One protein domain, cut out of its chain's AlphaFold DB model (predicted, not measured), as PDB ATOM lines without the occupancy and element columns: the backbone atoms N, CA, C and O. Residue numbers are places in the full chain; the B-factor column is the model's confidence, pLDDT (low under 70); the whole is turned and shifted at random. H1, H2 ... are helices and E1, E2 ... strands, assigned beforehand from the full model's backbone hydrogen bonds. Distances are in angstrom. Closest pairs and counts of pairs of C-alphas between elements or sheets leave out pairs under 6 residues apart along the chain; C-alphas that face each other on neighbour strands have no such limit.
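AT A GLANCE: This is residues 50 to 260 of the 260 residues of an uncharacterized protein of Acidobacteria bacterium (UniProt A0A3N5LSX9). A strongly twisted sheet of four strands, E4, E3, E2 and E5, is covered on one face by helices: H3 and H7 side by side along the strands, with the long H6 over the E4 and E3 part. Long stretches with no named element loop around this body, and H1 only grazes the sheet. The printed part has 211 residues, with seven named helices and five named strands in the order E1 H1 E2 H2 H3 E3 H4 H5 H6 E4 E5 H7; under half of the residues are in named elements, and the class is mixed. The sheet, order E4 E3 E2 E5, is mixed. The whole is compact, with a radius of gyration of the C-alphas of 16.7 A and spans of 48 by 39 by 34 A.

IN THESE COORDINATES: The inner strands are E2, residues 67 to 74, and E3, residues 113 to 120, each 22.5 A long. The edge strands are E4, residues 171 to 173, and E5, residues 215 to 219. H6, residues 144 to 162, is 26.5 A long; H7, residues 246 to 258, 18.2 A; H3, residues 98 to 108, 15.4 A. The short elements are E1, residues 54 to 56, H1, residues 57 to 60, H2, residues 92 to 96, H4, residues 126 to 129, and H5, residues 135 to 138. C-alpha 54 is at (206.684, 224.483, 144.319), C-alpha 258 at (227.501, 250.317, 146.183).

HOW THE PARTS SIT: E3 and E2 are parallel, with N 116 and O 69 3.0 A apart, within hydrogen-bond range. E4 and E3 are parallel, with N 172 and O 117 at 2.9 A; E2 and E5 are antiparallel, with N 70 and O 217 at 2.9 A. E2, H2 H3, E3 is a strand-helix-strand unit, parallel strands joined through helices, with a right-handed crossover; E3, H4 H5 H6, E4 is another. H3, H6 and H7 on one face make two layers with the sheet. H7 touches H3 with its residues 246 to 250 alone, closest at the C-alphas of Val 100 and Phe 246, 5.3 A apart, and the two helices run the same way at a shallow tilt of 28 degrees. H6 touches H5 with residues 145 to 150 alone, closest at the C-alphas of Ser 135 and Phe 146, 5.4 A. H2 is on the same face as H3, over none of the strands. H4 is not on the sheet. E1 pairs with no named strand. Every O i to N i+4 pair is within hydrogen-bond range in H2 and H3, 14 of 15 in H6 and 8 of 9 in H7; H1, H4 and H5 are too short for such a pair.

THE WHOLE: The two C-alphas farthest apart, of Glu 82 and Arg 260, are 49.8 A apart. The printed part has no cut. The links E2 to H2, E4 to E5 and E5 to H7 are long. Mean pLDDT of the printed part is 91.2; residues 83 to 84, 186, 233 to 240 and 259 to 260 are under 70.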
ATOM      1  N   LYS A  50     205.478 226.567 152.699       97.44
ATOM      2  CA  LYS A  50     204.894 225.898 153.876       97.44
ATOM      3  C   LYS A  50     203.674 225.015 153.557       97.44
ATOM      4  O   LYS A  50     203.342 224.119 154.330       97.44
ATOM      5  N   ASP A  51     203.002 225.265 152.434       97.38
ATOM      6  CA  ASP A  51     201.839 224.514 151.959       97.38
ATOM      7  C   ASP A  51     202.262 223.418 150.950       97.38
ATOM      8  O   ASP A  51     201.426 222.777 150.305       97.38
ATOM      9  N   LEU A  52     203.577 223.162 150.872       97.31
ATOM     10  CA  LEU A  52     204.265 222.203 150.009       97.31
ATOM     11  C   LEU A  52     204.086 222.474 148.507       97.31
ATOM     12  O   LEU A  52     204.233 221.556 147.698       97.31
ATOM     13  N   GLN A  53     203.783 223.716 148.114       97.50
ATOM     14  CA  GLN A  53     203.678 224.089 146.704       97.50
ATOM     15  C   GLN A  53     205.044 224.524 146.152       97.50
ATOM     16  O   GLN A  53     205.779 225.245 146.832       97.50
ATOM     17  N   PRO A  54     205.416 224.104 144.927       96.94
ATOM     18  CA  PRO A  54     206.684 224.483 144.319       96.94
ATOM     19  C   PRO A  54     206.675 225.944 143.858       96.94
ATOM     20  O   PRO A  54     205.820 226.369 143.084       96.94
ATOM     21  N   GLN A  55     207.688 226.686 144.291       97.88
ATOM     22  CA  GLN A  55     207.943 228.082 143.958       97.88
ATOM     23  C   GLN A  55     209.274 228.185 143.208       97.88
ATOM     24  O   GLN A  55     210.285 227.637 143.651       97.88
ATOM     25  N   SER A  56     209.301 228.889 142.073       97.19
ATOM     26  CA  SER A  56     210.551 229.138 141.339       97.19
ATOM     27  C   SER A  56     211.424 230.108 142.129       97.19
ATOM     28  O   SER A  56     210.996 231.230 142.408       97.19
ATOM     29  N   LEU A  57     212.660 229.719 142.449       97.00
ATOM     30  CA  LEU A  57     213.572 230.516 143.276       97.00
ATOM     31  C   LEU A  57     213.798 231.927 142.701       97.00
ATOM     32  O   LEU A  57     213.800 232.908 143.439       97.00
ATOM     33  N   VAL A  58     213.905 232.044 141.374       96.94
ATOM     34  CA  VAL A  58     214.071 233.338 140.686       96.94
ATOM     35  C   VAL A  58     212.801 234.196 140.764       96.94
ATOM     36  O   VAL A  58     212.894 235.419 140.797       96.94
ATOM     37  N   SER A  59     211.611 233.586 140.834       96.69
ATOM     38  CA  SER A  59     210.339 234.318 140.980       96.69
ATOM     39  C   SER A  59     210.101 234.886 142.383       96.69
ATOM     40  O   SER A  59     209.275 235.780 142.543       96.69
ATOM     41  N   LEU A  60     210.846 234.406 143.388       97.06
ATOM     42  CA  LEU A  60     210.784 234.902 144.765       97.06
ATOM     43  C   LEU A  60     211.582 236.201 144.975       97.06
ATOM     44  O   LEU A  60     211.424 236.843 146.015       97.06
ATOM     45  N   ILE A  61     212.431 236.592 144.015       97.62
ATOM     46  CA  ILE A  61     213.226 237.825 144.074       97.62
ATOM     47  C   ILE A  61     212.294 239.026 143.882       97.62
ATOM     48  O   ILE A  61     211.713 239.209 142.810       97.62
ATOM     49  N   LYS A  62     212.148 239.862 144.913       96.94
ATOM     50  CA  LYS A  62     211.266 241.039 144.843       96.94
ATOM     51  C   LYS A  62     211.858 242.123 143.926       96.94
ATOM     52  O   LYS A  62     213.080 242.283 143.941       96.94
ATOM     53  N   PRO A  63     211.046 242.911 143.191       96.44
ATOM     54  CA  PRO A  63     211.538 243.910 142.232       96.44
ATOM     55  C   PRO A  63     212.499 244.964 142.806       96.44
ATOM     56  O   PRO A  63     213.351 245.471 142.082       96.44
ATOM     57  N   GLU A  64     212.365 245.301 144.089       95.94
ATOM     58  CA  GLU A  64     213.215 246.253 144.810       95.94
ATOM     59  C   GLU A  64     214.557 245.669 145.289       95.94
ATOM     60  O   GLU A  64     215.414 246.409 145.771       95.94
ATOM     61  N   THR A  65     214.756 244.356 145.170       97.38
ATOM     62  CA  THR A  65     215.949 243.651 145.657       97.38
ATOM     63  C   THR A  65     217.159 243.954 144.779       97.38
ATOM     64  O   THR A  65     217.151 243.648 143.592       97.38
ATOM     65  N   LYS A  66     218.243 244.482 145.359       97.56
ATOM     66  CA  LYS A  66     219.572 244.526 144.721       97.56
ATOM     67  C   LYS A  66     220.400 243.274 145.019       97.56
ATOM     68  O   LYS A  66     221.149 242.830 144.154       97.56
ATOM     69  N   VAL A  67     220.266 242.717 146.225       98.25
ATOM     70  CA  VAL A  67     220.966 241.496 146.659       98.25
ATOM     71  C   VAL A  67     219.980 240.571 147.367       98.25
ATOM     72  O   VAL A  67     219.405 240.941 148.387       98.25
ATOM     73  N   LEU A  68     219.798 239.363 146.845       98.12
ATOM     74  CA  LEU A  68     219.207 238.246 147.567       98.12
ATOM     75  C   LEU A  68     220.323 237.506 148.318       98.12
ATOM     76  O   LEU A  68     221.273 237.017 147.710       98.12
ATOM     77  N   VAL A  69     220.176 237.397 149.633       98.31
ATOM     78  CA  VAL A  69     220.940 236.505 150.505       98.31
ATOM     79  C   VAL A  69     220.114 235.231 150.682       98.31
ATOM     80  O   VAL A  69     219.124 235.215 151.418       98.31
ATOM     81  N   LEU A  70     220.492 234.172 149.967       98.19
ATOM     82  CA  LEU A  70     219.849 232.864 150.055       98.19
ATOM     83  C   LEU A  70     220.620 231.987 151.040       98.19
ATOM     84  O   LEU A  70     221.776 231.656 150.785       98.19
ATOM     85  N   VAL A  71     219.977 231.600 152.139       97.88
ATOM     86  CA  VAL A  71     220.582 230.816 153.221       97.88
ATOM     87  C   VAL A  71     219.986 229.414 153.230       97.88
ATOM     88  O   VAL A  71     218.850 229.229 153.659       97.88
ATOM     89  N   GLY A  72     220.741 228.414 152.780       97.31
ATOM     90  CA  GLY A  72     220.413 227.011 153.026       97.31
ATOM     91  C   GLY A  72     220.825 226.629 154.446       97.31
ATOM     92  O   GLY A  72     221.974 226.857 154.817       97.31
ATOM     93  N   PHE A  73     219.920 226.053 155.241       96.56
ATOM     94  CA  PHE A  73     220.190 225.668 156.631       96.56
ATOM     95  C   PHE A  73     219.424 224.399 157.043       96.56
ATOM     96  O   PHE A  73     218.375 224.074 156.486       96.56
ATOM     97  N   GLY A  74     219.939 223.661 158.027       95.88
ATOM     98  CA  GLY A  74     219.236 222.515 158.606       95.88
ATOM     99  C   GLY A  74     218.097 222.975 159.518       95.88
ATOM    100  O   GLY A  74     218.342 223.682 160.493       95.88
ATOM    101  N   GLY A  75     216.859 222.585 159.200       95.50
ATOM    102  CA  GLY A  75     215.662 222.979 159.957       95.50
ATOM    103  C   GLY A  75     215.467 222.219 161.279       95.50
ATOM    104  O   GLY A  75     216.418 221.771 161.919       95.50
ATOM    105  N   ILE A  76     214.211 222.056 161.699       95.88
ATOM    106  CA  ILE A  76     213.843 221.443 162.988       95.88
ATOM    107  C   ILE A  76     214.168 219.934 163.073       95.88
ATOM    108  O   ILE A  76     213.954 219.174 162.121       95.88
ATOM    109  N   ALA A  77     214.614 219.463 164.239       95.19
ATOM    110  CA  ALA A  77     214.564 218.044 164.596       95.19
ATOM    111  C   ALA A  77     213.181 217.694 165.181       95.19
ATOM    112  O   ALA A  77     212.738 218.339 166.128       95.19
ATOM    113  N   ALA A  78     212.516 216.642 164.686       93.81
ATOM    114  CA  ALA A  78     211.261 216.144 165.268       93.81
ATOM    115  C   ALA A  78     211.444 215.649 166.715       93.81
ATOM    116  O   ALA A  78     210.537 215.750 167.541       93.81
ATOM    117  N   ARG A  79     212.641 215.150 167.035       90.62
ATOM    118  CA  ARG A  79     213.134 214.919 168.391       90.62
ATOM    119  C   ARG A  79     214.622 215.238 168.442       90.62
ATOM    120  O   ARG A  79     215.404 214.629 167.715       90.62
ATOM    121  N   VAL A  80     215.005 216.141 169.338       82.38
ATOM    122  CA  VAL A  80     216.405 216.475 169.621       82.38
ATOM    123  C   VAL A  80     217.061 215.321 170.404       82.38
ATOM    124  O   VAL A  80     216.529 214.940 171.449       82.38
ATOM    125  N   PRO A  81     218.180 214.736 169.936       77.81
ATOM    126  CA  PRO A  81     218.935 213.740 170.700       77.81
ATOM    127  C   PRO A  81     219.512 214.305 172.005       77.81
ATOM    128  O   PRO A  81     220.136 215.367 172.010       77.81
ATOM    129  N   GLU A  82     219.351 213.564 173.103       74.69
ATOM    130  CA  GLU A  82     219.863 213.955 174.420       74.69
ATOM    131  C   GLU A  82     221.391 214.130 174.427       74.69
ATOM    132  O   GLU A  82     222.133 213.353 173.823       74.69
ATOM    133  N   GLY A  83     221.863 215.154 175.146       69.25
ATOM    134  CA  GLY A  83     223.279 215.344 175.478       69.25
ATOM    135  C   GLY A  83     224.213 215.727 174.325       69.25
ATOM    136  O   GLY A  83     225.422 215.735 174.540       69.25
ATOM    137  N   LYS A  84     223.693 216.026 173.127       65.62
ATOM    138  CA  LYS A  84     224.512 216.430 171.966       65.62
ATOM    139  C   LYS A  84     224.202 217.838 171.463       65.62
ATOM    140  O   LYS A  84     225.109 218.642 171.315       65.62
ATOM    141  N   PHE A  85     222.926 218.156 171.274       75.19
ATOM    142  CA  PHE A  85     222.519 219.362 170.557       75.19
ATOM    143  C   PHE A  85     222.370 220.590 171.455       75.19
ATOM    144  O   PHE A  85     221.770 220.535 172.528       75.19
ATOM    145  N   ARG A  86     222.852 221.729 170.950       81.25
ATOM    146  CA  ARG A  86     222.761 223.054 171.591       81.25
ATOM    147  C   ARG A  86     221.442 223.789 171.319       81.25
ATOM    148  O   ARG A  86     221.169 224.809 171.947       81.25
ATOM    149  N   GLY A  87     220.615 223.268 170.414       87.75
ATOM    150  CA  GLY A  87     219.368 223.893 169.982       87.75
ATOM    151  C   GLY A  87     218.382 222.910 169.344       87.75
ATOM    152  O   GLY A  87     218.646 221.711 169.293       87.75
ATOM    153  N   PRO A  88     217.228 223.404 168.858       92.31
ATOM    154  CA  PRO A  88     216.180 222.566 168.278       92.31
ATOM    155  C   PRO A  88     216.426 222.226 166.794       92.31
ATOM    156  O   PRO A  88     215.761 221.348 166.242       92.31
ATOM    157  N   LEU A  89     217.368 222.910 166.137       93.81
ATOM    158  CA  LEU A  89     217.775 222.609 164.766       93.81
ATOM    159  C   LEU A  89     218.599 221.315 164.746       93.81
ATOM    160  O   LEU A  89     219.419 221.080 165.631       93.81
ATOM    161  N   TRP A  90     218.392 220.479 163.730       92.81
ATOM    162  CA  TRP A  90     219.083 219.188 163.631       92.81
ATOM    163  C   TRP A  90     220.548 219.316 163.186       92.81
ATOM    164  O   TRP A  90     221.344 218.413 163.423       92.81
ATOM    165  N   CYS A  91     220.907 220.424 162.534       90.38
ATOM    166  CA  CYS A  91     222.274 220.755 162.144       90.38
ATOM    167  C   CYS A  91     222.814 221.802 163.124       90.38
ATOM    168  O   CYS A  91     222.303 222.922 163.166       90.38
ATOM    169  N   GLU A  92     223.831 221.442 163.909       88.62
ATOM    170  CA  GLU A  92     224.424 222.351 164.902       88.62
ATOM    171  C   GLU A  92     225.071 223.572 164.254       88.62
ATOM    172  O   GLU A  92     224.846 224.690 164.698       88.62
ATOM    173  N   ASP A  93     225.768 223.375 163.141       89.44
ATOM    174  CA  ASP A  93     226.414 224.448 162.380       89.44
ATOM    175  C   ASP A  93     225.381 225.489 161.904       89.44
ATOM    176  O   ASP A  93     225.624 226.693 161.907       89.44
ATOM    177  N   SER A  94     224.170 225.030 161.562       92.88
ATOM    178  CA  SER A  94     223.044 225.904 161.202       92.88
ATOM    179  C   SER A  94     222.443 226.633 162.403       92.88
ATOM    180  O   SER A  94     221.819 227.673 162.216       92.88
ATOM    181  N   PHE A  95     222.598 226.094 163.616       92.75
ATOM    182  CA  PHE A  95     222.188 226.743 164.860       92.75
ATOM    183  C   PHE A  95     223.205 227.800 165.309       92.75
ATOM    184  O   PHE A  95     222.805 228.892 165.710       92.75
ATOM    185  N   ASP A  96     224.499 227.507 165.189       90.06
ATOM    186  CA  ASP A  96     225.583 228.431 165.536       90.06
ATOM    187  C   ASP A  96     225.595 229.666 164.619       90.06
ATOM    188  O   ASP A  96     225.724 230.801 165.089       90.06
ATOM    189  N   ASP A  97     225.351 229.471 163.321       92.62
ATOM    190  CA  ASP A  97     225.271 230.554 162.337       92.62
ATOM    191  C   ASP A  97     224.048 231.487 162.529       92.62
ATOM    192  O   ASP A  97     224.036 232.619 162.039       92.62
ATOM    193  N   LEU A  98     223.032 231.103 163.325       94.44
ATOM    194  CA  LEU A  98     221.859 231.958 163.593       94.44
ATOM    195  C   LEU A  98     222.238 233.331 164.173       94.44
ATOM    196  O   LEU A  98     221.506 234.306 163.971       94.44
ATOM    197  N   ALA A  99     223.358 233.431 164.896       93.75
ATOM    198  CA  ALA A  99     223.857 234.701 165.422       93.75
ATOM    199  C   ALA A  99     224.311 235.648 164.295       93.75
ATOM    200  O   ALA A  99     223.940 236.826 164.291       93.75
ATOM    201  N   VAL A 100     225.048 235.123 163.311       95.25
ATOM    202  CA  VAL A 100     225.517 235.858 162.127       95.25
ATOM    203  C   VAL A 100     224.333 236.231 161.236       95.25
ATOM    204  O   VAL A 100     224.153 237.408 160.917       95.25
ATOM    205  N   GLN A 101     223.461 235.268 160.919       96.31
ATOM    206  CA  GLN A 101     222.250 235.493 160.120       96.31
ATOM    207  C   GLN A 101     221.362 236.594 160.723       96.31
ATOM    208  O   GLN A 101     220.928 237.508 160.019       96.31
ATOM    209  N   ARG A 102     221.123 236.560 162.043       97.38
ATOM    210  CA  ARG A 102     220.326 237.577 162.750       97.38
ATOM    211  C   ARG A 102     220.973 238.958 162.700       97.38
ATOM    212  O   ARG A 102     220.263 239.944 162.503       97.38
ATOM    213  N   ALA A 103     222.292 239.039 162.869       97.62
ATOM    214  CA  ALA A 103     223.020 240.298 162.773       97.62
ATOM    215  C   ALA A 103     222.921 240.901 161.358       97.62
ATOM    216  O   ALA A 103     222.696 242.103 161.227       97.62
ATOM    217  N   LEU A 104     223.004 240.076 160.306       97.88
ATOM    218  CA  LEU A 104     222.850 240.514 158.913       97.88
ATOM    219  C   LEU A 104     221.431 241.011 158.616       97.88
ATOM    220  O   LEU A 104     221.276 242.126 158.118       97.88
ATOM    221  N   VAL A 105     220.397 240.246 158.987       97.75
ATOM    222  CA  VAL A 105     218.993 240.673 158.840       97.75
ATOM    223  C   VAL A 105     218.758 242.008 159.557       97.75
ATOM    224  O   VAL A 105     218.160 242.921 158.989       97.75
ATOM    225  N   ALA A 106     219.282 242.172 160.775       97.69
ATOM    226  CA  ALA A 106     219.151 243.415 161.534       97.69
ATOM    227  C   ALA A 106     219.899 244.603 160.899       97.69
ATOM    228  O   ALA A 106     219.380 245.723 160.936       97.69
ATOM    229  N   ALA A 107     221.087 244.372 160.327       98.19
ATOM    230  CA  ALA A 107     221.917 245.398 159.696       98.19
ATOM    231  C   ALA A 107     221.332 245.910 158.369       98.19
ATOM    232  O   ALA A 107     221.377 247.109 158.105       98.19
ATOM    233  N   PHE A 108     220.740 245.023 157.563       97.75
ATOM    234  CA  PHE A 108     220.251 245.343 156.216       97.75
ATOM    235  C   PHE A 108     218.726 245.542 156.114       97.75
ATOM    236  O   PHE A 108     218.208 245.747 155.020       97.75
ATOM    237  N   ARG A 109     217.989 245.565 157.236       95.88
ATOM    238  CA  ARG A 109     216.510 245.692 157.300       95.88
ATOM    239  C   ARG A 109     215.878 246.912 156.598       95.88
ATOM    240  O   ARG A 109     214.657 246.986 156.480       95.88
ATOM    241  N   HIS A 110     216.678 247.910 156.222       96.00
ATOM    242  CA  HIS A 110     216.246 249.121 155.502       96.00
ATOM    243  C   HIS A 110     216.994 249.309 154.168       96.00
ATOM    244  O   HIS A 110     216.895 250.359 153.537       96.00
ATOM    245  N   SER A 111     217.757 248.302 153.750       97.06
ATOM    246  CA  SER A 111     218.483 248.251 152.484       97.06
ATOM    247  C   SER A 111     217.691 247.423 151.463       97.06
ATOM    248  O   SER A 111     216.843 246.623 151.859       97.06
ATOM    249  N   PRO A 112     217.969 247.543 150.151       97.38
ATOM    250  CA  PRO A 112     217.382 246.681 149.121       97.38
ATOM    251  C   PRO A 112     218.030 245.281 149.127       97.38
ATOM    252  O   PRO A 112     218.581 244.822 148.125       97.38
ATOM    253  N   VAL A 113     218.006 244.617 150.283       98.06
ATOM    254  CA  VAL A 113     218.539 243.272 150.510       98.06
ATOM    255  C   VAL A 113     217.391 242.372 150.943       98.06
ATOM    256  O   VAL A 113     216.728 242.635 151.945       98.06
ATOM    257  N   GLN A 114     217.156 241.301 150.193       98.00
ATOM    258  CA  GLN A 114     216.188 240.273 150.551       98.00
ATOM    259  C   GLN A 114     216.924 239.115 151.220       98.00
ATOM    260  O   GLN A 114     217.950 238.670 150.718       98.00
ATOM    261  N   PHE A 115     216.386 238.593 152.319       98.12
ATOM    262  CA  PHE A 115     216.849 237.342 152.915       98.12
ATOM    263  C   PHE A 115     215.802 236.261 152.658       98.12
ATOM    264  O   PHE A 115     214.617 236.488 152.904       98.12
ATOM    265  N   ILE A 116     216.237 235.099 152.170       98.00
ATOM    266  CA  ILE A 116     215.404 233.900 152.041       98.00
ATOM    267  C   ILE A 116     216.113 232.755 152.757       98.00
ATOM    268  O   ILE A 116     217.228 232.391 152.385       98.00
ATOM    269  N   GLY A 117     215.449 232.165 153.750       98.31
ATOM    270  CA  GLY A 117     215.879 230.896 154.328       98.31
ATOM    271  C   GLY A 117     215.335 229.714 153.522       98.31
ATOM    272  O   GLY A 117     214.162 229.713 153.153       98.31
ATOM    273  N   VAL A 118     216.155 228.691 153.291       98.69
ATOM    274  CA  VAL A 118     215.733 227.386 152.768       98.69
ATOM    275  C   VAL A 118     216.084 226.312 153.790       98.69
ATOM    276  O   VAL A 118     217.251 225.971 153.979       98.69
ATOM    277  N   ALA A 119     215.059 225.794 154.460       98.56
ATOM    278  CA  ALA A 119     215.186 224.751 155.460       98.56
ATOM    279  C   ALA A 119     215.269 223.368 154.798       98.56
ATOM    280  O   ALA A 119     214.406 222.973 154.009       98.56
ATOM    281  N   VAL A 120     216.295 222.609 155.172       98.06
ATOM    282  CA  VAL A 120     216.547 221.242 154.704       98.06
ATOM    283  C   VAL A 120     216.383 220.271 155.881       98.06
ATOM    284  O   VAL A 120     216.875 220.569 156.975       98.06
ATOM    285  N   PRO A 121     215.678 219.135 155.726       97.12
ATOM    286  CA  PRO A 121     215.539 218.120 156.770       97.12
ATOM    287  C   PRO A 121     216.766 217.188 156.833       97.12
ATOM    288  O   PRO A 121     217.604 217.216 155.933       97.12
ATOM    289  N   PRO A 122     216.894 216.326 157.861       94.50
ATOM    290  CA  PRO A 122     218.017 215.391 158.002       94.50
ATOM    291  C   PRO A 122     217.934 214.211 157.017       94.50
ATOM    292  O   PRO A 122     217.770 213.056 157.411       94.50
ATOM    293  N   VAL A 123     218.057 214.496 155.716       92.88
ATOM    294  CA  VAL A 123     217.749 213.583 154.601       92.88
ATOM    295  C   VAL A 123     218.484 212.235 154.650       92.88
ATOM    296  O   VAL A 123     217.892 211.213 154.306       92.88
ATOM    297  N   TYR A 124     219.736 212.204 155.125       90.38
ATOM    298  CA  TYR A 124     220.561 210.985 155.169       90.38
ATOM    299  C   TYR A 124     220.462 210.190 156.482       90.38
ATOM    300  O   TYR A 124     220.920 209.051 156.533       90.38
ATOM    301  N   ASN A 125     219.891 210.757 157.552       90.69
ATOM    302  CA  ASN A 125     219.703 210.047 158.826       90.69
ATOM    303  C   ASN A 125     218.440 210.516 159.582       90.69
ATOM    304  O   ASN A 125     218.533 210.935 160.739       90.69
ATOM    305  N   PRO A 126     217.246 210.453 158.962       94.31
ATOM    306  CA  PRO A 126     216.025 211.029 159.533       94.31
ATOM    307  C   PRO A 126     215.667 210.436 160.906       94.31
ATOM    308  O   PRO A 126     215.292 211.161 161.830       94.31
ATOM    309  N   SER A 127     215.888 209.131 161.084       94.56
ATOM    310  CA  SER A 127     215.601 208.399 162.322       94.56
ATOM    311  C   SER A 127     216.389 208.869 163.546       94.56
ATOM    312  O   SER A 127     215.885 208.753 164.666       94.56
ATOM    313  N   ALA A 128     217.593 209.428 163.372       92.56
ATOM    314  CA  ALA A 128     218.337 210.004 164.494       92.56
ATOM    315  C   ALA A 128     217.620 211.226 165.090       92.56
ATOM    316  O   ALA A 128     217.714 211.463 166.291       92.56
ATOM    317  N   PHE A 129     216.841 211.941 164.277       94.31
ATOM    318  CA  PHE A 129     216.195 213.206 164.621       94.31
ATOM    319  C   PHE A 129     214.677 213.089 164.800       94.31
ATOM    320  O   PHE A 129     213.973 214.094 164.752       94.31
ATOM    321  N   GLY A 130     214.162 211.872 165.008       94.81
ATOM    322  CA  GLY A 130     212.748 211.618 165.302       94.81
ATOM    323  C   GLY A 130     211.824 211.492 164.087       94.81
ATOM    324  O   GLY A 130     210.619 211.392 164.285       94.81
ATOM    325  N   TYR A 131     212.371 211.470 162.871       96.94
ATOM    326  CA  TYR A 131     211.627 211.238 161.630       96.94
ATOM    327  C   TYR A 131     211.600 209.748 161.249       96.94
ATOM    328  O   TYR A 131     212.393 208.939 161.743       96.94
ATOM    329  N   SER A 132     210.704 209.371 160.344       95.19
ATOM    330  CA  SER A 132     210.585 208.017 159.809       95.19
ATOM    331  C   SER A 132     211.831 207.632 158.996       95.19
ATOM    332  O   SER A 132     212.458 208.452 158.321       95.19
ATOM    333  N   LYS A 133     212.239 206.356 159.046       92.25
ATOM    334  CA  LYS A 133     213.445 205.898 158.335       92.25
ATOM    335  C   LYS A 133     213.295 206.124 156.823       92.25
ATOM    336  O   LYS A 133     212.296 205.725 156.238       92.25
ATOM    337  N   ASN A 134     214.323 206.703 156.199       87.06
ATOM    338  CA  ASN A 134     214.373 207.051 154.773       87.06
ATOM    339  C   ASN A 134     213.254 208.000 154.289       87.06
ATOM    340  O   ASN A 134     213.068 208.105 153.079       87.06
ATOM    341  N   SER A 135     212.524 208.694 155.175       90.19
ATOM    342  CA  SER A 135     211.314 209.451 154.807       90.19
ATOM    343  C   SER A 135     211.506 210.414 153.638       90.19
ATOM    344  O   SER A 135     210.748 210.385 152.673       90.19
ATOM    345  N   PHE A 136     212.570 211.208 153.691       93.38
ATOM    346  CA  PHE A 136     212.826 212.262 152.717       93.38
ATOM    347  C   PHE A 136     213.351 211.759 151.362       93.38
ATOM    348  O   PHE A 136     212.901 212.235 150.323       93.38
ATOM    349  N   LEU A 137     214.259 210.776 151.325       91.75
ATOM    350  CA  LEU A 137     214.879 210.301 150.071       91.75
ATOM    351  C   LEU A 137     214.235 209.032 149.488       91.75
ATOM    352  O   LEU A 137     214.292 208.824 148.279       91.75
ATOM    353  N   GLY A 138     213.630 208.189 150.329       89.31
ATOM    354  CA  GLY A 138     213.150 206.850 149.963       89.31
ATOM    355  C   GLY A 138     211.700 206.768 149.480       89.31
ATOM    356  O   GLY A 138     211.351 205.791 148.820       89.31
ATOM    357  N   TYR A 139     210.868 207.771 149.773       92.12
ATOM    358  CA  TYR A 139     209.453 207.819 149.379       92.12
ATOM    359  C   TYR A 139     209.175 208.971 148.416       92.12
ATOM    360  O   TYR A 139     209.770 210.038 148.553       92.12
ATOM    361  N   SER A 140     208.249 208.781 147.471       92.56
ATOM    362  CA  SER A 140     207.831 209.839 146.544       92.56
ATOM    363  C   SER A 140     207.201 211.024 147.277       92.56
ATOM    364  O   SER A 140     206.531 210.845 148.288       92.56
ATOM    365  N   ASP A 141     207.336 212.227 146.715       92.38
ATOM    366  CA  ASP A 141     206.819 213.494 147.265       92.38
ATOM    367  C   ASP A 141     205.297 213.475 147.556       92.38
ATOM    368  O   ASP A 141     204.775 214.303 148.299       92.38
ATOM    369  N   THR A 142     204.578 212.522 146.959       93.06
ATOM    370  CA  THR A 142     203.133 212.290 147.085       93.06
ATOM    371  C   THR A 142     202.746 211.180 148.069       93.06
ATOM    372  O   THR A 142     201.552 210.949 148.267       93.06
ATOM    373  N   SER A 143     203.704 210.451 148.654       94.94
ATOM    374  CA  SER A 143     203.396 209.326 149.547       94.94
ATOM    375  C   SER A 143     202.873 209.821 150.907       94.94
ATOM    376  O   SER A 143     203.308 210.875 151.383       94.94
ATOM    377  N   PRO A 144     201.965 209.081 151.575       95.75
ATOM    378  CA  PRO A 144     201.510 209.426 152.922       95.75
ATOM    379  C   PRO A 144     202.657 209.545 153.938       95.75
ATOM    380  O   PRO A 144     202.629 210.433 154.785       95.75
ATOM    381  N   GLU A 145     203.672 208.684 153.832       94.88
ATOM    382  CA  GLU A 145     204.859 208.666 154.690       94.88
ATOM    383  C   GLU A 145     205.717 209.922 154.499       94.88
ATOM    384  O   GLU A 145     206.073 210.576 155.480       94.88
ATOM    385  N   PHE A 146     206.000 210.302 153.246       96.31
ATOM    386  CA  PHE A 146     206.709 211.547 152.946       96.31
ATOM    387  C   PHE A 146     205.920 212.760 153.451       96.31
ATOM    388  O   PHE A 146     206.475 213.622 154.127       96.31
ATOM    389  N   LEU A 147     204.617 212.823 153.154       97.62
ATOM    390  CA  LEU A 147     203.772 213.967 153.497       97.62
ATOM    391  C   LEU A 147     203.571 214.139 155.010       97.62
ATOM    392  O   LEU A 147     203.429 215.276 155.463       97.62
ATOM    393  N   ALA A 148     203.571 213.058 155.793       97.75
ATOM    394  CA  ALA A 148     203.502 213.128 157.252       97.75
ATOM    395  C   ALA A 148     204.766 213.781 157.842       97.75
ATOM    396  O   ALA A 148     204.675 214.816 158.510       97.75
ATOM    397  N   ASP A 149     205.941 213.233 157.526       98.00
ATOM    398  CA  ASP A 149     207.236 213.739 157.993       98.00
ATOM    399  C   ASP A 149     207.529 215.156 157.459       98.00
ATOM    400  O   ASP A 149     208.016 216.014 158.197       98.00
ATOM    401  N   ALA A 150     207.174 215.439 156.200       98.31
ATOM    402  CA  ALA A 150     207.274 216.766 155.592       98.31
ATOM    403  C   ALA A 150     206.458 217.809 156.364       98.31
ATOM    404  O   ALA A 150     206.978 218.870 156.708       98.31
ATOM    405  N   ARG A 151     205.191 217.509 156.684       98.38
ATOM    406  CA  ARG A 151     204.334 218.419 157.460       98.38
ATOM    407  C   ARG A 151     204.847 218.612 158.882       98.38
ATOM    408  O   ARG A 151     204.762 219.729 159.388       98.38
ATOM    409  N   GLN A 152     205.401 217.575 159.509       98.06
ATOM    410  CA  GLN A 152     206.029 217.685 160.827       98.06
ATOM    411  C   GLN A 152     207.260 218.608 160.790       98.06
ATOM    412  O   GLN A 152     207.362 219.520 161.610       98.06
ATOM    413  N   PHE A 153     208.151 218.417 159.811       98.56
ATOM    414  CA  PHE A 153     209.346 219.244 159.617       98.56
ATOM    415  C   PHE A 153     209.005 220.710 159.316       98.56
ATOM    416  O   PHE A 153     209.568 221.613 159.935       98.56
ATOM    417  N   VAL A 154     208.052 220.960 158.412       98.62
ATOM    418  CA  VAL A 154     207.580 222.318 158.097       98.62
ATOM    419  C   VAL A 154     206.971 222.970 159.337       98.62
ATOM    420  O   VAL A 154     207.436 224.026 159.749       98.62
ATOM    421  N   THR A 155     206.002 222.321 159.995       98.31
ATOM    422  CA  THR A 155     205.307 222.888 161.168       98.31
ATOM    423  C   THR A 155     206.287 223.252 162.284       98.31
ATOM    424  O   THR A 155     206.270 224.377 162.779       98.31
ATOM    425  N   GLY A 156     207.200 222.342 162.645       97.75
ATOM    426  CA  GLY A 156     208.184 222.607 163.696       97.75
ATOM    427  C   GLY A 156     209.210 223.689 163.325       97.75
ATOM    428  O   GLY A 156     209.729 224.363 164.218       97.75
ATOM    429  N   THR A 157     209.484 223.884 162.029       98.25
ATOM    430  CA  THR A 157     210.362 224.954 161.525       98.25
ATOM    431  C   THR A 157     209.640 226.304 161.548       98.25
ATOM    432  O   THR A 157     210.182 227.262 162.100       98.25
ATOM    433  N   GLU A 158     208.392 226.373 161.069       98.06
ATOM    434  CA  GLU A 158     207.524 227.558 161.178       98.06
ATOM    435  C   GLU A 158     207.329 227.994 162.640       98.06
ATOM    436  O   GLU A 158     207.344 229.187 162.938       98.06
ATOM    437  N   GLU A 159     207.238 227.059 163.593       97.19
ATOM    438  CA  GLU A 159     207.229 227.402 165.022       97.19
ATOM    439  C   GLU A 159     208.499 228.148 165.467       97.19
ATOM    440  O   GLU A 159     208.414 229.072 166.278       97.19
ATOM    441  N   GLN A 160     209.679 227.793 164.943       96.81
ATOM    442  CA  GLN A 160     210.927 228.494 165.271       96.81
ATOM    443  C   GLN A 160     211.035 229.852 164.562       96.81
ATOM    444  O   GLN A 160     211.632 230.777 165.119       96.81
ATOM    445  N   VAL A 161     210.427 230.004 163.380       96.88
ATOM    446  CA  VAL A 161     210.244 231.302 162.702       96.88
ATOM    447  C   VAL A 161     209.313 232.203 163.520       96.88
ATOM    448  O   VAL A 161     209.656 233.349 163.815       96.88
ATOM    449  N   ALA A 162     208.170 231.681 163.977       96.81
ATOM    450  CA  ALA A 162     207.208 232.409 164.804       96.81
ATOM    451  C   ALA A 162     207.806 232.844 166.155       96.81
ATOM    452  O   ALA A 162     207.585 233.969 166.601       96.81
ATOM    453  N   ARG A 163     208.641 231.993 166.772       95.50
ATOM    454  CA  ARG A 163     209.432 232.313 167.977       95.50
ATOM    455  C   ARG A 163     210.628 233.239 167.708       95.50
ATOM    456  O   ARG A 163     211.354 233.570 168.643       95.50
ATOM    457  N   LYS A 164     210.860 233.643 166.451       94.88
ATOM    458  CA  LYS A 164     212.008 234.446 165.989       94.88
ATOM    459  C   LYS A 164     213.376 233.840 166.336       94.88
ATOM    460  O   LYS A 164     214.371 234.569 166.409       94.88
ATOM    461  N   LEU A 165     213.459 232.517 166.510       95.44
ATOM    462  CA  LEU A 165     214.731 231.793 166.589       95.44
ATOM    463  C   LEU A 165     215.392 231.752 165.206       95.44
ATOM    464  O   LEU A 165     216.550 232.139 165.077       95.44
ATOM    465  N   ILE A 166     214.630 231.378 164.179       97.31
ATOM    466  CA  ILE A 166     215.033 231.556 162.781       97.31
ATOM    467  C   ILE A 166     214.769 233.033 162.417       97.31
ATOM    468  O   ILE A 166     213.661 233.517 162.665       97.31
ATOM    469  N   PRO A 167     215.758 233.786 161.895       96.88
ATOM    470  CA  PRO A 167     215.657 235.242 161.754       96.88
ATOM    471  C   PRO A 167     214.962 235.712 160.465       96.88
ATOM    472  O   PRO A 167     214.834 236.917 160.261       96.88
ATOM    473  N   PHE A 168     214.533 234.800 159.590       96.00
ATOM    474  CA  PHE A 168     213.930 235.129 158.297       96.00
ATOM    475  C   PHE A 168     212.412 235.301 158.405       96.00
ATOM    476  O   PHE A 168     211.734 234.469 158.998       96.00
ATOM    477  N   ASP A 169     211.860 236.343 157.778       87.62
ATOM    478  CA  ASP A 169     210.401 236.518 157.666       87.62
ATOM    479  C   ASP A 169     209.766 235.607 156.597       87.62
ATOM    480  O   ASP A 169     208.545 235.476 156.545       87.62
ATOM    481  N   GLN A 170     210.583 234.983 155.741       87.56
ATOM    482  CA  GLN A 170     210.168 233.975 154.767       87.56
ATOM    483  C   GLN A 170     211.149 232.799 154.788       87.56
ATOM    484  O   GLN A 170     212.359 232.984 154.616       87.56
ATOM    485  N   VAL A 171     210.609 231.596 154.976       97.81
ATOM    486  CA  VAL A 171     211.329 230.325 154.877       97.81
ATOM    487  C   VAL A 171     210.640 229.458 153.828       97.81
ATOM    488  O   VAL A 171     209.414 229.387 153.766       97.81
ATOM    489  N   PHE A 172     211.452 228.816 153.000       98.69
ATOM    490  CA  PHE A 172     211.052 227.798 152.037       98.69
ATOM    491  C   PHE A 172     211.769 226.489 152.370       98.69
ATOM    492  O   PHE A 172     212.610 226.436 153.268       98.69
ATOM    493  N   TYR A 173     211.439 225.423 151.656       98.69
ATOM    494  CA  TYR A 173     211.787 224.064 152.037       98.69
ATOM    495  C   TYR A 173     212.381 223.298 150.859       98.69
ATOM    496  O   TYR A 173     211.791 223.233 149.781       98.69
ATOM    497  N   ASP A 174     213.532 222.668 151.076       97.88
ATOM    498  CA  ASP A 174     214.113 221.702 150.143       97.88
ATOM    499  C   ASP A 174     214.160 220.328 150.814       97.88
ATOM    500  O   ASP A 174     215.171 219.872 151.349       97.88
ATOM    501  N   LEU A 175     212.997 219.675 150.816       97.00
ATOM    502  CA  LEU A 175     212.750 218.454 151.582       97.00
ATOM    503  C   LEU A 175     213.559 217.238 151.118       97.00
ATOM    504  O   LEU A 175     213.628 216.260 151.853       97.00
ATOM    505  N   LYS A 176     214.166 217.280 149.925       94.56
ATOM    506  CA  LYS A 176     215.037 216.217 149.394       94.56
ATOM    507  C   LYS A 176     216.495 216.652 149.224       94.56
ATOM    508  O   LYS A 176     217.274 215.896 148.648       94.56
ATOM    509  N   TYR A 177     216.859 217.846 149.698       94.19
ATOM    510  CA  TYR A 177     218.172 218.462 149.484       94.19
ATOM    511  C   TYR A 177     218.573 218.566 147.991       94.19
ATOM    512  O   TYR A 177     219.744 218.486 147.631       94.19
ATOM    513  N   ARG A 178     217.590 218.756 147.098       93.94
ATOM    514  CA  ARG A 178     217.753 218.874 145.636       93.94
ATOM    515  C   ARG A 178     218.634 220.056 145.214       93.94
ATOM    516  O   ARG A 178     219.257 219.994 144.157       93.94
ATOM    517  N   LEU A 179     218.686 221.137 145.995       94.62
ATOM    518  CA  LEU A 179     219.530 222.300 145.703       94.62
ATOM    519  C   LEU A 179     221.026 221.969 145.851       94.62
ATOM    520  O   LEU A 179     221.836 222.422 145.039       94.62
ATOM    521  N   GLY A 180     221.383 221.193 146.884       90.56
ATOM    522  CA  GLY A 180     222.766 220.907 147.289       90.56
ATOM    523  C   GLY A 180     223.273 219.496 146.973       90.56
ATOM    524  O   GLY A 180     224.481 219.280 146.979       90.56
ATOM    525  N   ASP A 181     222.391 218.554 146.641       87.81
ATOM    526  CA  ASP A 181     222.742 217.188 146.246       87.81
ATOM    527  C   ASP A 181     222.047 216.765 144.946       87.81
ATOM    528  O   ASP A 181     220.994 217.273 144.553       87.81
ATOM    529  N   LYS A 182     222.680 215.810 144.269       82.75
ATOM    530  CA  LYS A 182     222.180 215.113 143.094       82.75
ATOM    531  C   LYS A 182     222.441 213.629 143.345       82.75
ATOM    532  O   LYS A 182     223.596 213.200 143.272       82.75
ATOM    533  N   PRO A 183     221.401 212.843 143.659       78.25
ATOM    534  CA  PRO A 183     221.584 211.505 144.188       78.25
ATOM    535  C   PRO A 183     222.268 210.609 143.161       78.25
ATOM    536  O   PRO A 183     222.007 210.668 141.957       78.25
ATOM    537  N   SER A 184     223.132 209.737 143.663       74.06
ATOM    538  CA  SER A 184     223.834 208.738 142.868       74.06
ATOM    539  C   SER A 184     223.901 207.418 143.633       74.06
ATOM    540  O   SER A 184     223.791 207.381 144.860       74.06
ATOM    541  N   GLY A 185     224.030 206.309 142.901       74.31
ATOM    542  CA  GLY A 185     224.089 204.972 143.493       74.31
ATOM    543  C   GLY A 185     222.883 204.669 144.404       74.31
ATOM    544  O   GLY A 185     221.748 204.786 143.943       74.31
ATOM    545  N   PRO A 186     223.093 204.261 145.671       67.56
ATOM    546  CA  PRO A 186     222.024 203.773 146.545       67.56
ATOM    547  C   PRO A 186     221.009 204.844 146.978       67.56
ATOM    548  O   PRO A 186     219.897 204.483 147.357       67.56
ATOM    549  N   ASP A 187     221.355 206.135 146.919       70.94
ATOM    550  CA  ASP A 187     220.429 207.226 147.262       70.94
ATOM    551  C   ASP A 187     219.464 207.563 146.110       70.94
ATOM    552  O   ASP A 187     218.399 208.139 146.338       70.94
ATOM    553  N   ALA A 188     219.794 207.163 144.874       75.06
ATOM    554  CA  ALA A 188     218.952 207.325 143.686       75.06
ATOM    555  C   ALA A 188     217.828 206.269 143.647       75.06
ATOM    556  O   ALA A 188     217.675 205.506 142.692       75.06
ATOM    557  N   THR A 189     217.050 206.191 144.730       75.44
ATOM    558  CA  THR A 189     215.908 205.278 144.838       75.44
ATOM    559  C   THR A 189     214.758 205.732 143.936       75.44
ATOM    560  O   THR A 189     214.618 206.917 143.637       75.44
ATOM    561  N   ALA A 190     213.861 204.810 143.572       76.75
ATOM    562  CA  ALA A 190     212.645 205.149 142.826       76.75
ATOM    563  C   ALA A 190     211.763 206.203 143.538       76.75
ATOM    564  O   ALA A 190     211.027 206.932 142.878       76.75
ATOM    565  N   GLY A 191     211.860 206.317 144.869       82.75
ATOM    566  CA  GLY A 191     211.161 207.331 145.659       82.75
ATOM    567  C   GLY A 191     211.798 208.725 145.631       82.75
ATOM    568  O   GLY A 191     211.162 209.681 146.064       82.75
ATOM    569  N   TYR A 192     213.012 208.907 145.105       84.81
ATOM    570  CA  TYR A 192     213.581 210.254 144.955       84.81
ATOM    571  C   TYR A 192     212.813 211.099 143.918       84.81
ATOM    572  O   TYR A 192     212.701 212.324 144.055       84.81
ATOM    573  N   GLY A 193     212.247 210.428 142.911       85.50
ATOM    574  CA  GLY A 193     211.616 211.043 141.748       85.50
ATOM    575  C   GLY A 193     212.616 211.351 140.630       85.50
ATOM    576  O   GLY A 193     213.732 210.835 140.601       85.50
ATOM    577  N   GLU A 194     212.195 212.185 139.684       87.56
ATOM    578  CA  GLU A 194     212.997 212.553 138.517       87.56
ATOM    579  C   GLU A 194     214.214 213.416 138.903       87.56
ATOM    580  O   GLU A 194     214.099 214.412 139.628       87.56
ATOM    581  N   ILE A 195     215.393 213.042 138.396       88.56
ATOM    582  CA  ILE A 195     216.641 213.781 138.620       88.56
ATOM    583  C   ILE A 195     216.726 214.927 137.609       88.56
ATOM    584  O   ILE A 195     216.996 214.710 136.428       88.56
ATOM    585  N   GLN A 196     216.511 216.154 138.080       89.94
ATOM    586  CA  GLN A 196     216.487 217.346 137.234       89.94
ATOM    587  C   GLN A 196     217.902 217.873 136.916       89.94
ATOM    588  O   GLN A 196     218.795 217.781 137.763       89.94
ATOM    589  N   PRO A 197     218.138 218.494 135.739       90.44
ATOM    590  CA  PRO A 197     219.460 219.005 135.353       90.44
ATOM    591  C   PRO A 197     220.044 220.079 136.281       90.44
ATOM    592  O   PRO A 197     221.258 220.285 136.274       90.44
ATOM    593  N   TRP A 198     219.198 220.769 137.051       91.75
ATOM    594  CA  TRP A 198     219.595 221.815 137.996       91.75
ATOM    595  C   TRP A 198     219.957 221.298 139.395       91.75
ATOM    596  O   TRP A 198     220.504 222.061 140.191       91.75
ATOM    597  N   GLN A 199     219.667 220.033 139.714       92.50
ATOM    598  CA  GLN A 199     219.970 219.473 141.035       92.50
ATOM    599  C   GLN A 199     221.477 219.510 141.324       92.50
ATOM    600  O   GLN A 199     222.291 219.432 140.402       92.50
ATOM    601  N   SER A 200     221.819 219.685 142.602       91.44
ATOM    602  CA  SER A 200     223.145 220.037 143.136       91.44
ATOM    603  C   SER A 200     223.790 221.339 142.640       91.44
ATOM    604  O   SER A 200     224.932 221.602 143.017       91.44
ATOM    605  N   LYS A 201     223.149 222.181 141.812       93.25
ATOM    606  CA  LYS A 201     223.821 223.397 141.306       93.25
ATOM    607  C   LYS A 201     224.039 224.493 142.354       93.25
ATOM    608  O   LYS A 201     224.905 225.337 142.149       93.25
ATOM    609  N   LEU A 202     223.306 224.478 143.469       93.81
ATOM    610  CA  LEU A 202     223.547 225.357 144.624       93.81
ATOM    611  C   LEU A 202     224.420 224.687 145.700       93.81
ATOM    612  O   LEU A 202     224.529 225.194 146.818       93.81
ATOM    613  N   LYS A 203     225.104 223.590 145.354       90.81
ATOM    614  CA  LYS A 203     226.300 223.138 146.064       90.81
ATOM    615  C   LYS A 203     227.503 223.974 145.623       90.81
ATOM    616  O   LYS A 203     227.627 224.312 144.446       90.81
ATOM    617  N   TRP A 204     228.418 224.283 146.540       89.12
ATOM    618  CA  TRP A 204     229.725 224.800 146.138       89.12
ATOM    619  C   TRP A 204     230.563 223.670 145.540       89.12
ATOM    620  O   TRP A 204     230.686 222.595 146.125       89.12
ATOM    621  N   HIS A 205     231.154 223.916 144.376       85.56
ATOM    622  CA  HIS A 205     231.869 222.899 143.606       85.56
ATOM    623  C   HIS A 205     233.169 222.403 144.265       85.56
ATOM    624  O   HIS A 205     233.664 221.339 143.904       85.56
ATOM    625  N   LEU A 206     233.716 223.166 145.220       84.62
ATOM    626  CA  LEU A 206     234.868 222.772 146.036       84.62
ATOM    627  C   LEU A 206     234.466 222.170 147.392       84.62
ATOM    628  O   LEU A 206     235.352 221.778 148.142       84.62
ATOM    629  N   ASP A 207     233.169 222.061 147.716       82.31
ATOM    630  CA  ASP A 207     232.720 221.369 148.928       82.31
ATOM    631  C   ASP A 207     232.746 219.841 148.702       82.31
ATOM    632  O   ASP A 207     231.906 219.307 147.957       82.31
ATOM    633  N   PRO A 208     233.677 219.096 149.334       78.38
ATOM    634  CA  PRO A 208     233.792 217.654 149.141       78.38
ATOM    635  C   PRO A 208     232.687 216.878 149.870       78.38
ATOM    636  O   PRO A 208     232.503 215.685 149.625       78.38
ATOM    637  N   ARG A 209     231.951 217.516 150.786       79.44
ATOM    638  CA  ARG A 209     231.012 216.839 151.683       79.44
ATOM    639  C   ARG A 209     229.748 216.442 150.940       79.44
ATOM    640  O   ARG A 209     229.310 217.110 150.007       79.44
ATOM    641  N   LYS A 210     229.110 215.362 151.391       77.81
ATOM    642  CA  LYS A 210     227.781 214.965 150.899       77.81
ATOM    643  C   LYS A 210     226.687 215.940 151.352       77.81
ATOM    644  O   LYS A 210     225.691 216.114 150.668       77.81
ATOM    645  N   TYR A 211     226.887 216.571 152.506       77.75
ATOM    646  CA  TYR A 211     225.979 217.534 153.107       77.75
ATOM    647  C   TYR A 211     226.789 218.740 153.587       77.75
ATOM    648  O   TYR A 211     227.726 218.563 154.364       77.75
ATOM    649  N   GLY A 212     226.457 219.935 153.100       81.19
ATOM    650  CA  GLY A 212     227.244 221.153 153.316       81.19
ATOM    651  C   GLY A 212     226.368 222.346 153.672       81.19
ATOM    652  O   GLY A 212     226.247 223.267 152.870       81.19
ATOM    653  N   LEU A 213     225.721 222.309 154.844       89.94
ATOM    654  CA  LEU A 213     224.934 223.421 155.391       89.94
ATOM    655  C   LEU A 213     225.496 223.886 156.753       89.94
ATOM    656  O   LEU A 213     226.013 223.053 157.493       89.94
ATOM    657  N   PRO A 214     225.334 225.171 157.127       93.12
ATOM    658  CA  PRO A 214     224.709 226.229 156.338       93.12
ATOM    659  C   PRO A 214     225.558 226.673 155.142       93.12
ATOM    660  O   PRO A 214     226.788 226.588 155.150       93.12
ATOM    661  N   ILE A 215     224.878 227.139 154.096       94.38
ATOM    662  CA  ILE A 215     225.493 227.724 152.900       94.38
ATOM    663  C   ILE A 215     224.735 228.988 152.506       94.38
ATOM    664  O   ILE A 215     223.504 228.992 152.456       94.38
ATOM    665  N   ILE A 216     225.467 230.065 152.233       97.06
ATOM    666  CA  ILE A 216     224.907 231.380 151.933       97.06
ATOM    667  C   ILE A 216     225.365 231.827 150.549       97.06
ATOM    668  O   ILE A 216     226.546 232.092 150.322       97.06
ATOM    669  N   TRP A 217     224.411 231.949 149.632       97.69
ATOM    670  CA  TRP A 217     224.626 232.465 148.283       97.69
ATOM    671  C   TRP A 217     224.196 233.930 148.191       97.69
ATOM    672  O   TRP A 217     223.116 234.298 148.656       97.69
ATOM    673  N   LEU A 218     225.020 234.758 147.539       98.38
ATOM    674  CA  LEU A 218     224.647 236.118 147.148       98.38
ATOM    675  C   LEU A 218     224.196 236.121 145.684       98.38
ATOM    676  O   LEU A 218     224.967 235.784 144.784       98.38
ATOM    677  N   ILE A 219     222.940 236.498 145.458       98.38
ATOM    678  CA  ILE A 219     222.251 236.424 144.167       98.38
ATOM    679  C   ILE A 219     221.751 237.823 143.782       98.38
ATOM    680  O   ILE A 219     221.267 238.581 144.618       98.38
ATOM    681  N   GLY A 220     221.889 238.191 142.513       98.12
ATOM    682  CA  GLY A 220     221.483 239.482 141.971       98.12
ATOM    683  C   GLY A 220     219.997 239.557 141.601       98.12
ATOM    684  O   GLY A 220     219.284 238.550 141.624       98.12
ATOM    685  N   PRO A 221     219.515 240.746 141.194       97.00
ATOM    686  CA  PRO A 221     218.101 241.014 140.909       97.00
ATOM    687  C   PRO A 221     217.503 240.162 139.779       97.00
ATOM    688  O   PRO A 221     216.288 240.138 139.605       97.00
ATOM    689  N   LYS A 222     218.333 239.512 138.954       96.38
ATOM    690  CA  LYS A 222     217.918 238.715 137.790       96.38
ATOM    691  C   LYS A 222     218.321 237.244 137.940       96.38
ATOM    692  O   LYS A 222     218.389 236.532 136.936       96.38
ATOM    693  N   GLY A 223     218.590 236.804 139.171       97.62
ATOM    694  CA  GLY A 223     219.026 235.445 139.483       97.62
ATOM    695  C   GLY A 223     220.493 235.167 139.144       97.62
ATOM    696  O   GLY A 223     220.864 234.000 139.054       97.62
ATOM    697  N   GLU A 224     221.326 236.188 138.906       97.88
ATOM    698  CA  GLU A 224     222.764 235.999 138.685       97.88
ATOM    699  C   GLU A 224     223.521 235.709 139.991       97.88
ATOM    700  O   GLU A 224     223.282 236.362 141.001       97.88
ATOM    701  N   VAL A 225     224.464 234.768 139.995       98.06
ATOM    702  CA  VAL A 225     225.351 234.540 141.147       98.06
ATOM    703  C   VAL A 225     226.367 235.679 141.232       98.06
ATOM    704  O   VAL A 225     227.135 235.905 140.295       98.06
ATOM    705  N   LEU A 226     226.381 236.414 142.346       97.81
ATOM    706  CA  LEU A 226     227.222 237.606 142.519       97.81
ATOM    707  C   LEU A 226     228.660 237.266 142.917       97.81
ATOM    708  O   LEU A 226     229.588 237.991 142.557       97.81
ATOM    709  N   GLN A 227     228.847 236.179 143.663       95.81
ATOM    710  CA  GLN A 227     230.142 235.646 144.084       95.81
ATOM    711  C   GLN A 227     230.004 234.183 144.524       95.81
ATOM    712  O   GLN A 227     228.894 233.657 144.598       95.81
ATOM    713  N   GLU A 228     231.128 233.547 144.841       94.62
ATOM    714  CA  GLU A 228     231.146 232.242 145.500       94.62
ATOM    715  C   GLU A 228     230.402 232.281 146.853       94.62
ATOM    716  O   GLU A 228     230.355 233.331 147.511       94.62
ATOM    717  N   PRO A 229     229.776 231.162 147.259       94.69
ATOM    718  CA  PRO A 229     229.005 231.093 148.487       94.69
ATOM    719  C   PRO A 229     229.900 231.098 149.722       94.69
ATOM    720  O   PRO A 229     230.994 230.535 149.731       94.69
ATOM    721  N   PHE A 230     229.367 231.636 150.813       94.00
ATOM    722  CA  PHE A 230     229.905 231.379 152.140       94.00
ATOM    723  C   PHE A 230     229.389 230.014 152.598       94.00
ATOM    724  O   PHE A 230     228.198 229.849 152.862       94.00
ATOM    725  N   PHE A 231     230.265 229.017 152.641       87.00
ATOM    726  CA  PHE A 231     229.945 227.662 153.083       87.00
ATOM    727  C   PHE A 231     230.498 227.436 154.496       87.00
ATOM    728  O   PHE A 231     231.539 227.971 154.874       87.00
ATOM    729  N   SER A 232     229.759 226.680 155.301       75.38
ATOM    730  CA  SER A 232     230.123 226.357 156.682       75.38
ATOM    731  C   SER A 232     231.283 225.354 156.787       75.38
ATOM    732  O   SER A 232     231.533 224.602 155.847       75.38
ATOM    733  N   ASN A 233     231.894 225.298 157.973       68.56
ATOM    734  CA  ASN A 233     232.717 224.238 158.565       68.56
ATOM    735  C   ASN A 233     233.975 223.730 157.854       68.56
ATOM    736  O   ASN A 233     233.917 222.914 156.933       68.56
ATOM    737  N   ASP A 234     235.105 224.057 158.479       67.25
ATOM    738  CA  ASP A 234     236.249 223.161 158.613       67.25
ATOM    739  C   ASP A 234     235.975 222.130 159.735       67.25
ATOM    740  O   ASP A 234     235.921 222.483 160.915       67.25
ATOM    741  N   TYR A 235     235.779 220.857 159.368       63.38
ATOM    742  CA  TYR A 235     235.612 219.745 160.321       63.38
ATOM    743  C   TYR A 235     236.950 219.139 160.792       63.38
ATOM    744  O   TYR A 235     236.927 218.256 161.648       63.38
ATOM    745  N   ASP A 236     238.095 219.601 160.274       64.44
ATOM    746  CA  ASP A 236     239.419 219.252 160.804       64.44
ATOM    747  C   ASP A 236     239.761 220.095 162.060       64.44
ATOM    748  O   ASP A 236     240.759 219.839 162.739       64.44
ATOM    749  N   SER A 237     238.905 221.069 162.407       60.19
ATOM    750  CA  SER A 237     238.956 221.852 163.648       60.19
ATOM    751  C   SER A 237     238.088 221.252 164.772       60.19
ATOM    752  O   SER A 237     237.018 220.697 164.524       60.19
ATOM    753  N   ASP A 238     238.549 221.368 166.027       63.69
ATOM    754  CA  ASP A 238     237.836 220.906 167.233       63.69
ATOM    755  C   ASP A 238     237.647 222.069 168.238       63.69
ATOM    756  O   ASP A 238     238.640 222.568 168.782       63.69
ATOM    757  N   PRO A 239     236.407 222.540 168.488       67.62
ATOM    758  CA  PRO A 239     235.178 222.164 167.783       67.62
ATOM    759  C   PRO A 239     235.169 222.699 166.334       67.62
ATOM    760  O   PRO A 239     235.855 223.690 166.068       67.62
ATOM    761  N   PRO A 240     234.355 222.114 165.430       69.94
ATOM    762  CA  PRO A 240     234.163 222.616 164.069       69.94
ATOM    763  C   PRO A 240     233.736 224.090 164.031       69.94
ATOM    764  O   PRO A 240     232.954 224.530 164.880       69.94
ATOM    765  N   GLN A 241     234.232 224.856 163.052       73.62
ATOM    766  CA  GLN A 241     234.047 226.316 163.007       73.62
ATOM    767  C   GLN A 241     233.447 226.822 161.693       73.62
ATOM    768  O   GLN A 241     233.902 226.467 160.604       73.62
ATOM    769  N   ILE A 242     232.492 227.753 161.800       84.81
ATOM    770  CA  ILE A 242     231.973 228.513 160.657       84.81
ATOM    771  C   ILE A 242     233.120 229.313 160.018       84.81
ATOM    772  O   ILE A 242     233.723 230.179 160.652       84.81
ATOM    773  N   MET A 243     233.392 229.046 158.737       85.75
ATOM    774  CA  MET A 243     234.540 229.582 157.983       85.75
ATOM    775  C   MET A 243     234.403 231.053 157.557       85.75
ATOM    776  O   MET A 243     235.179 231.550 156.744       85.75
ATOM    777  N   TYR A 244     233.402 231.752 158.084       91.81
ATOM    778  CA  TYR A 244     233.083 233.137 157.770       91.81
ATOM    779  C   TYR A 244     232.511 233.846 158.994       91.81
ATOM    780  O   TYR A 244     231.950 233.232 159.899       91.81
ATOM    781  N   GLN A 245     232.641 235.165 159.015       93.31
ATOM    782  CA  GLN A 245     232.152 236.027 160.079       93.31
ATOM    783  C   GLN A 245     231.120 237.021 159.540       93.31
ATOM    784  O   GLN A 245     231.001 237.269 158.337       93.31
ATOM    785  N   PHE A 246     230.397 237.669 160.456       96.00
ATOM    786  CA  PHE A 246     229.450 238.741 160.128       96.00
ATOM    787  C   PHE A 246     230.057 239.829 159.225       96.00
ATOM    788  O   PHE A 246     229.374 240.323 158.329       96.00
ATOM    789  N   GLN A 247     231.326 240.196 159.438       97.50
ATOM    790  CA  GLN A 247     231.980 241.244 158.651       97.50
ATOM    791  C   GLN A 247     232.247 240.819 157.201       97.50
ATOM    792  O   GLN A 247     232.117 241.657 156.313       97.50
ATOM    793  N   ASP A 248     232.544 239.542 156.942       96.56
ATOM    794  CA  ASP A 248     232.835 239.045 155.590       96.56
ATOM    795  C   ASP A 248     231.569 239.075 154.724       96.56
ATOM    796  O   ASP A 248     231.551 239.648 153.631       96.56
ATOM    797  N   LEU A 249     230.467 238.551 155.271       97.31
ATOM    798  CA  LEU A 249     229.135 238.615 154.666       97.31
ATOM    799  C   LEU A 249     228.654 240.057 154.487       97.31
ATOM    800  O   LEU A 249     228.160 240.414 153.416       97.31
ATOM    801  N   LYS A 250     228.825 240.906 155.506       98.25
ATOM    802  CA  LYS A 250     228.445 242.323 155.443       98.25
ATOM    803  C   LYS A 250     229.205 243.058 154.336       98.25
ATOM    804  O   LYS A 250     228.566 243.719 153.520       98.25
ATOM    805  N   ALA A 251     230.529 242.917 154.278       97.88
ATOM    806  CA  ALA A 251     231.365 243.571 153.272       97.88
ATOM    807  C   ALA A 251     231.026 243.098 151.848       97.88
ATOM    808  O   ALA A 251     230.945 243.913 150.927       97.88
ATOM    809  N   ALA A 252     230.765 241.799 151.669       97.69
ATOM    810  CA  ALA A 252     230.330 241.250 150.389       97.69
ATOM    811  C   ALA A 252     228.964 241.800 149.945       97.69
ATOM    812  O   ALA A 252     228.814 242.181 148.786       97.69
ATOM    813  N   ILE A 253     227.982 241.908 150.847       98.19
ATOM    814  CA  ILE A 253     226.681 242.521 150.531       98.19
ATOM    815  C   ILE A 253     226.854 244.012 150.192       98.19
ATOM    816  O   ILE A 253     226.333 244.471 149.177       98.19
ATOM    817  N   GLU A 254     227.615 244.769 150.990       97.88
ATOM    818  CA  GLU A 254     227.828 246.212 150.785       97.88
ATOM    819  C   GLU A 254     228.505 246.536 149.449       97.88
ATOM    820  O   GLU A 254     228.083 247.478 148.777       97.88
ATOM    821  N   LYS A 255     229.473 245.721 149.012       97.44
ATOM    822  CA  LYS A 255     230.083 245.803 147.675       97.44
ATOM    823  C   LYS A 255     229.015 245.839 146.571       97.44
ATOM    824  O   LYS A 255     228.988 246.761 145.759       97.44
ATOM    825  N   TYR A 256     228.079 244.887 146.580       96.44
ATOM    826  CA  TYR A 256     227.023 244.801 145.562       96.44
ATOM    827  C   TYR A 256     225.873 245.807 145.755       96.44
ATOM    828  O   TYR A 256     225.079 246.005 144.834       96.44
ATOM    829  N   LEU A 257     225.793 246.484 146.906       95.38
ATOM    830  CA  LEU A 257     224.895 247.625 147.111       95.38
ATOM    831  C   LEU A 257     225.469 248.944 146.572       95.38
ATOM    832  O   LEU A 257     224.688 249.796 146.137       95.38
ATOM    833  N   ALA A 258     226.796 249.107 146.605       83.38
ATOM    834  CA  ALA A 258     227.501 250.317 146.183       83.38
ATOM    835  C   ALA A 258     227.708 250.421 144.658       83.38
ATOM    836  O   ALA A 258     227.684 251.523 144.117       83.38
ATOM    837  N   ASP A 259     227.882 249.291 143.966       62.62
ATOM    838  CA  ASP A 259     228.372 249.253 142.576       62.62
ATOM    839  C   ASP A 259     227.353 249.638 141.470       62.62
ATOM    840  O   ASP A 259     227.723 249.619 140.290       62.62
ATOM    841  N   ARG A 260     226.078 249.945 141.783       50.62
ATOM    842  CA  ARG A 260     225.023 250.279 140.786       50.62
ATOM    843  C   ARG A 260     223.937 251.225 141.294       50.62
ATOM    844  O   ARG A 260     223.225 250.822 142.243       50.62
TER     845      ARG A 260